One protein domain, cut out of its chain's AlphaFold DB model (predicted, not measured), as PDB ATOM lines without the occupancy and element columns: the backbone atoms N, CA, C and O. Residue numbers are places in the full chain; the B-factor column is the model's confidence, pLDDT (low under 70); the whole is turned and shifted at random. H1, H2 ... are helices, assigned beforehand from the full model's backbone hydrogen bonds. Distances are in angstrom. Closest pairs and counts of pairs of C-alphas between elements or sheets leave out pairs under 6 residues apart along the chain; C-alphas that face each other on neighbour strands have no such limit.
ATOM      1  N   ASN A   8      40.868   9.811  -3.124       94.75
ATOM      2  CA  ASN A   8      40.644  10.085  -4.545       94.75
ATOM      3  C   ASN A   8      41.932  10.495  -5.272       94.75
ATOM      4  O   ASN A   8      42.095  10.131  -6.436       94.75
ATOM      5  N   ASP A   9      42.861  11.158  -4.580       95.00
ATOM      6  CA  ASP A   9      44.178  11.483  -5.139       95.00
ATOM      7  C   ASP A   9      45.049  10.233  -5.315       95.00
ATOM      8  O   ASP A   9      45.747  10.096  -6.318       95.00
ATOM      9  N   LEU A  10      45.013   9.312  -4.344       94.31
ATOM     10  CA  LEU A  10      45.815   8.081  -4.369       94.31
ATOM     11  C   LEU A  10      45.211   6.988  -5.259       94.31
ATOM     12  O   LEU A  10      45.937   6.187  -5.842       94.31
ATOM     13  N   PHE A  11      43.885   6.951  -5.375       94.94
ATOM     14  CA  PHE A  11      43.137   5.929  -6.102       94.94
ATOM     15  C   PHE A  11      42.128   6.568  -7.075       94.94
ATOM     16  O   PHE A  11      40.911   6.414  -6.892       94.94
ATOM     17  N   PRO A  12      42.599   7.264  -8.129       93.62
ATOM     18  CA  PRO A  12      41.728   7.987  -9.046       93.62
ATOM     19  C   PRO A  12      40.981   7.051 -10.008       93.62
ATOM     20  O   PRO A  12      41.542   6.120 -10.592       93.62
ATOM     21  N   GLY A  13      39.694   7.334 -10.219       91.31
ATOM     22  CA  GLY A  13      38.867   6.660 -11.224       91.31
ATOM     23  C   GLY A  13      38.645   5.158 -10.988       91.31
ATOM     24  O   GLY A  13      38.822   4.628  -9.890       91.31
ATOM     25  N   ASN A  14      38.209   4.456 -12.039       88.81
ATOM     26  CA  ASN A  14      37.868   3.030 -11.954       88.81
ATOM     27  C   ASN A  14      39.099   2.132 -11.761       88.81
ATOM     28  O   ASN A  14      39.033   1.161 -11.009       88.81
ATOM     29  N   SER A  15      40.228   2.468 -12.391       87.56
ATOM     30  CA  SER A  15      41.501   1.763 -12.198       87.56
ATOM     31  C   SER A  15      42.015   1.925 -10.767       87.56
ATOM     32  O   SER A  15      42.358   0.930 -10.129       87.56
ATOM     33  N   GLY A  16      41.970   3.141 -10.215       92.00
ATOM     34  CA  GLY A  16      42.339   3.404  -8.826       92.00
ATOM     35  C   GLY A  16      41.498   2.604  -7.833       92.00
ATOM     36  O   GLY A  16      42.041   2.032  -6.892       92.00
ATOM     37  N   ARG A  17      40.187   2.457  -8.071       91.50
ATOM     38  CA  ARG A  17      39.323   1.595  -7.240       91.50
ATOM     39  C   ARG A  17      39.775   0.135  -7.228       91.50
ATOM     40  O   ARG A  17      39.743  -0.487  -6.171       91.50
ATOM     41  N   MET A  18      40.219  -0.412  -8.360       93.88
ATOM     42  CA  MET A  18      40.751  -1.781  -8.396       93.88
ATOM     43  C   MET A  18      42.054  -1.919  -7.606       93.88
ATOM     44  O   MET A  18      42.220  -2.898  -6.879       93.88
ATOM     45  N   ILE A  19      42.959  -0.943  -7.719       94.06
ATOM     46  CA  ILE A  19      44.204  -0.920  -6.938       94.06
ATOM     47  C   ILE A  19      43.874  -0.829  -5.446       94.06
ATOM     48  O   ILE A  19      44.412  -1.599  -4.657       94.06
ATOM     49  N   MET A  20      42.919   0.020  -5.066       95.06
ATOM     50  CA  MET A  20      42.453   0.152  -3.686       95.06
ATOM     51  C   MET A  20      41.939  -1.179  -3.128       95.06
ATOM     52  O   MET A  20      42.326  -1.568  -2.035       95.06
ATOM     53  N   VAL A  21      41.129  -1.926  -3.889       94.69
ATOM     54  CA  VAL A  21      40.666  -3.264  -3.474       94.69
ATOM     55  C   VAL A  21      41.842  -4.222  -3.268       94.69
ATOM     56  O   VAL A  21      41.869  -4.960  -2.286       94.69
ATOM     57  N   ARG A  22      42.849  -4.201  -4.149       94.88
ATOM     58  CA  ARG A  22      44.056  -5.026  -3.979       94.88
ATOM     59  C   ARG A  22      44.859  -4.626  -2.741       94.88
ATOM     60  O   ARG A  22      45.316  -5.508  -2.020       94.88
ATOM     61  N   VAL A  23      44.984  -3.327  -2.468       95.19
ATOM     62  CA  VAL A  23      45.619  -2.799  -1.251       95.19
ATOM     63  C   VAL A  23      44.863  -3.264  -0.006       95.19
ATOM     64  O   VAL A  23      45.489  -3.809   0.899       95.19
ATOM     65  N   ILE A  24      43.529  -3.145   0.011       95.62
ATOM     66  CA  ILE A  24      42.668  -3.618   1.108       95.62
ATOM     67  C   ILE A  24      42.934  -5.096   1.401       95.62
ATOM     68  O   ILE A  24      43.165  -5.464   2.550       95.62
ATOM     69  N   LEU A  25      42.941  -5.937   0.365       94.31
ATOM     70  CA  LEU A  25      43.146  -7.377   0.517       94.31
ATOM     71  C   LEU A  25      44.570  -7.722   0.976       94.31
ATOM     72  O   LEU A  25      44.741  -8.580   1.839       94.31
ATOM     73  N   ARG A  26      45.594  -7.061   0.422       92.19
ATOM     74  CA  ARG A  26      47.004  -7.371   0.713       92.19
ATOM     75  C   ARG A  26      47.463  -6.842   2.069       92.19
ATOM     76  O   ARG A  26      48.271  -7.491   2.725       92.19
ATOM     77  N   LYS A  27      46.958  -5.680   2.489       92.88
ATOM     78  CA  LYS A  27      47.305  -5.039   3.768       92.88
ATOM     79  C   LYS A  27      46.281  -5.292   4.878       92.88
ATOM     80  O   LYS A  27      46.515  -4.858   5.996       92.88
ATOM     81  N   GLN A  28      45.192  -6.007   4.582       93.31
ATOM     82  CA  GLN A  28      44.094  -6.280   5.518       93.31
ATOM     83  C   GLN A  28      43.506  -4.995   6.124       93.31
ATOM     84  O   GLN A  28      43.297  -4.915   7.329       93.31
ATOM     85  N   MET A  29      43.241  -3.999   5.272       92.81
ATOM     86  CA  MET A  29      42.724  -2.680   5.668       92.81
ATOM     87  C   MET A  29      41.277  -2.470   5.181       92.81
ATOM     88  O   MET A  29      41.052  -1.672   4.266       92.81
ATOM     89  N   PRO A  30      40.280  -3.219   5.692       94.00
ATOM     90  CA  PRO A  30      38.889  -3.108   5.240       94.00
ATOM     91  C   PRO A  30      38.296  -1.704   5.431       94.00
ATOM     92  O   PRO A  30      37.434  -1.295   4.649       94.00
ATOM     93  N   GLU A  31      38.791  -0.939   6.403       92.44
ATOM     94  CA  GLU A  31      38.338   0.413   6.728       92.44
ATOM     95  C   GLU A  31      38.471   1.390   5.553       92.44
ATOM     96  O   GLU A  31      37.650   2.293   5.417       92.44
ATOM     97  N   LEU A  32      39.425   1.177   4.636       92.19
ATOM     98  CA  LEU A  32      39.594   2.030   3.450       92.19
ATOM     99  C   LEU A  32      38.362   2.026   2.534       92.19
ATOM    100  O   LEU A  32      38.178   2.960   1.756       92.19
ATOM    101  N   SER A  33      37.531   0.979   2.598       92.06
ATOM    102  CA  SER A  33      36.290   0.899   1.820       92.06
ATOM    103  C   SER A  33      35.165   1.781   2.372       92.06
ATOM    104  O   SER A  33      34.292   2.189   1.609       92.06
ATOM    105  N   GLU A  34      35.216   2.104   3.666       92.62
ATOM    106  CA  GLU A  34      34.216   2.909   4.379       92.62
ATOM    107  C   GLU A  34      34.657   4.369   4.558       92.62
ATOM    108  O   GLU A  34      33.852   5.236   4.899       92.62
ATOM    109  N   MET A  35      35.939   4.660   4.325       93.44
ATOM    110  CA  MET A  35      36.486   6.008   4.426       93.44
ATOM    111  C   MET A  35      35.925   6.946   3.352       93.44
ATOM    112  O   MET A  35      35.847   6.614   2.167       93.44
ATOM    113  N   ASP A  36      35.615   8.172   3.774       93.81
ATOM    114  CA  ASP A  36      35.287   9.269   2.868       93.81
ATOM    115  C   ASP A  36      36.479   9.561   1.945       93.81
ATOM    116  O   ASP A  36      37.602   9.805   2.401       93.81
ATOM    117  N   ARG A  37      36.229   9.513   0.634       92.56
ATOM    118  CA  ARG A  37      37.280   9.560  -0.379       92.56
ATOM    119  C   ARG A  37      37.857  10.950  -0.603       92.56
ATOM    120  O   ARG A  37      38.974  11.031  -1.109       92.56
ATOM    121  N   ASP A  38      37.120  11.993  -0.229       93.56
ATOM    122  CA  ASP A  38      37.517  13.397  -0.375       93.56
ATOM    123  C   ASP A  38      38.074  13.975   0.933       93.56
ATOM    124  O   ASP A  38      38.564  15.107   0.982       93.56
ATOM    125  N   LYS A  39      38.041  13.191   2.016       93.81
ATOM    126  CA  LYS A  39      38.589  13.605   3.301       93.81
ATOM    127  C   LYS A  39      40.125  13.568   3.277       93.81
ATOM    128  O   LYS A  39      40.710  12.572   2.842       93.81
ATOM    129  N   PRO A  40      40.796  14.608   3.809       95.06
ATOM    130  CA  PRO A  40      42.239  14.594   3.999       95.06
ATOM    131  C   PRO A  40      42.697  13.415   4.856       95.06
ATOM    132  O   PRO A  40      42.156  13.165   5.938       95.06
ATOM    133  N   LEU A  41      43.731  12.726   4.387       94.56
ATOM    134  CA  LEU A  41      44.381  11.636   5.100       94.56
ATOM    135  C   LEU A  41      45.527  12.163   5.963       94.56
ATOM    136  O   LEU A  41      46.175  13.162   5.643       94.56
ATOM    137  N   SER A  42      45.813  11.458   7.056       94.00
ATOM    138  CA  SER A  42      47.019  11.714   7.843       94.00
ATOM    139  C   SER A  42      48.279  11.387   7.026       94.00
ATOM    140  O   SER A  42      48.251  10.400   6.283       94.00
ATOM    141  N   PRO A  43      49.397  12.111   7.212       92.75
ATOM    142  CA  PRO A  43      50.653  11.841   6.507       92.75
ATOM    143  C   PRO A  43      51.138  10.388   6.614       92.75
ATOM    144  O   PRO A  43      51.576   9.823   5.614       92.75
ATOM    145  N   ASP A  44      50.993   9.766   7.788       93.31
ATOM    146  CA  ASP A  44      51.422   8.381   8.021       93.31
ATOM    147  C   ASP A  44      50.624   7.397   7.161       93.31
ATOM    148  O   ASP A  44      51.196   6.588   6.434       93.31
ATOM    149  N   LEU A  45      49.293   7.533   7.156       93.25
ATOM    150  CA  LEU A  45      48.415   6.732   6.301       93.25
ATOM    151  C   LEU A  45      48.728   6.933   4.811       93.25
ATOM    152  O   LEU A  45      48.743   5.967   4.055       93.25
ATOM    153  N   VAL A  46      49.028   8.162   4.378       95.25
ATOM    154  CA  VAL A  46      49.443   8.428   2.990       95.25
ATOM    155  C   VAL A  46      50.728   7.672   2.649       95.25
ATOM    156  O   VAL A  46      50.805   7.069   1.581       95.25
ATOM    157  N   ALA A  47      51.723   7.679   3.539       94.81
ATOM    158  CA  ALA A  47      52.970   6.948   3.331       94.81
ATOM    159  C   ALA A  47      52.729   5.431   3.240       94.81
ATOM    160  O   ALA A  47      53.203   4.794   2.298       94.81
ATOM    161  N   THR A  48      51.922   4.869   4.148       94.25
ATOM    162  CA  THR A  48      51.537   3.449   4.123       94.25
ATOM    163  C   THR A  48      50.820   3.070   2.828       94.25
ATOM    164  O   THR A  48      51.146   2.053   2.218       94.25
ATOM    165  N   LEU A  49      49.861   3.884   2.380       95.56
ATOM    166  CA  LEU A  49      49.094   3.606   1.165       95.56
ATOM    167  C   LEU A  49      49.954   3.704  -0.094       95.56
ATOM    168  O   LEU A  49      49.814   2.860  -0.972       95.56
ATOM    169  N   LYS A  50      50.872   4.674  -0.175       95.69
ATOM    170  CA  LYS A  50      51.822   4.773  -1.295       95.69
ATOM    171  C   LYS A  50      52.704   3.535  -1.398       95.69
ATOM    172  O   LYS A  50      52.784   2.943  -2.468       95.69
ATOM    173  N   GLN A  51      53.276   3.094  -0.279       95.44
ATOM    174  CA  GLN A  51      54.064   1.863  -0.251       95.44
ATOM    175  C   GLN A  51      53.221   0.643  -0.656       95.44
ATOM    176  O   GLN A  51      53.670  -0.206  -1.420       95.44
ATOM    177  N   ALA A  52      51.976   0.555  -0.179       94.81
ATOM    178  CA  ALA A  52      51.082  -0.539  -0.542       94.81
ATOM    179  C   ALA A  52      50.719  -0.546  -2.037       94.81
ATOM    180  O   ALA A  52      50.594  -1.622  -2.619       94.81
ATOM    181  N   ILE A  53      50.556   0.628  -2.655       95.12
ATOM    182  CA  ILE A  53      50.334   0.763  -4.100       95.12
ATOM    183  C   ILE A  53      51.548   0.232  -4.864       95.12
ATOM    184  O   ILE A  53      51.377  -0.636  -5.715       95.12
ATOM    185  N   GLU A  54      52.757   0.675  -4.510       94.31
ATOM    186  CA  GLU A  54      54.001   0.222  -5.148       94.31
ATOM    187  C   GLU A  54      54.162  -1.307  -5.065       94.31
ATOM    188  O   GLU A  54      54.476  -1.957  -6.060       94.31
ATOM    189  N   GLU A  55      53.877  -1.910  -3.906       92.75
ATOM    190  CA  GLU A  55      53.913  -3.369  -3.739       92.75
ATOM    191  C   GLU A  55      52.881  -4.100  -4.611       92.75
ATOM    192  O   GLU A  55      53.163  -5.175  -5.136       92.75
ATOM    193  N   VAL A  56      51.671  -3.546  -4.749       90.25
ATOM    194  CA  VAL A  56      50.606  -4.129  -5.580       90.25
ATOM    195  C   VAL A  56      50.933  -4.016  -7.070       90.25
ATOM    196  O   VAL A  56      50.553  -4.898  -7.842       90.25
ATOM    197  N   GLU A  57      51.604  -2.945  -7.483       88.00
ATOM    198  CA  GLU A  57      52.030  -2.734  -8.868       88.00
ATOM    199  C   GLU A  57      53.257  -3.579  -9.238       88.00
ATOM    200  O   GLU A  57      53.369  -4.012 -10.384       88.00
ATOM    201  N   ALA A  58      54.135  -3.869  -8.273       89.38
ATOM    202  CA  ALA A  58      55.298  -4.733  -8.466       89.38
ATOM    203  C   ALA A  58      54.957  -6.236  -8.591       89.38
ATOM    204  O   ALA A  58      55.717  -6.961  -9.238       89.38
ATOM    205  N   GLY A  59      53.826  -6.692  -8.024       76.25
ATOM    206  CA  GLY A  59      53.340  -8.089  -8.071       76.25
ATOM    207  C   GLY A  59      53.457  -8.845  -6.749       76.25
ATOM    208  O   GLY A  59      54.567  -9.311  -6.425       76.25
TER     209      GLY A  59
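This is residues 8 to 59 of the 59 residues of an uncharacterized protein of Persicimonas caeni (UniProt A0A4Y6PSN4). Two helices, H1 and H3, cross nearly at right angles, and the short H2 packs on H1; residues 34 to 42 then loop round from H2 to the start of H3. The printed part has 52 residues with three named helices, in the order H1, H2, H3, and no named strand: all helix. It is compact, with a radius of gyration of the C-alphas of 10.1 A and spans of 29 by 24 by 18 A.

Start at H1, residues 13 to 27; a tight link leads to H2, residues 30 to 33. They touch, H1 with residues 20 to 24 alone; their closest C-alphas, of Ile 24 and Pro 30, are 5.6 A apart. After a short link comes H3, residues 43 to 58, apart from H2. With residues 49 to 56 alone, H3 touches H1, about perpendicular at 84 degrees; their closest C-alphas, of Val 23 and Ala 52, are 6.0 A apart. In H1 and H3 every O i to N i+4 pair is within hydrogen-bond range; H2 is too short for one.

Find C-alpha 13 at (38.867, 6.660, -11.224); H1 runs 20.8 A from there. H2 spans 5.9 A. H3 runs 22.8 A to C-alpha 58 at (55.298, -4.733, -8.466).

The farthest C-alphas, of Lys 39 and Gly 59, are 28.6 A apart. The printed part has no cut, and no printed residue is under 70 in pLDDT.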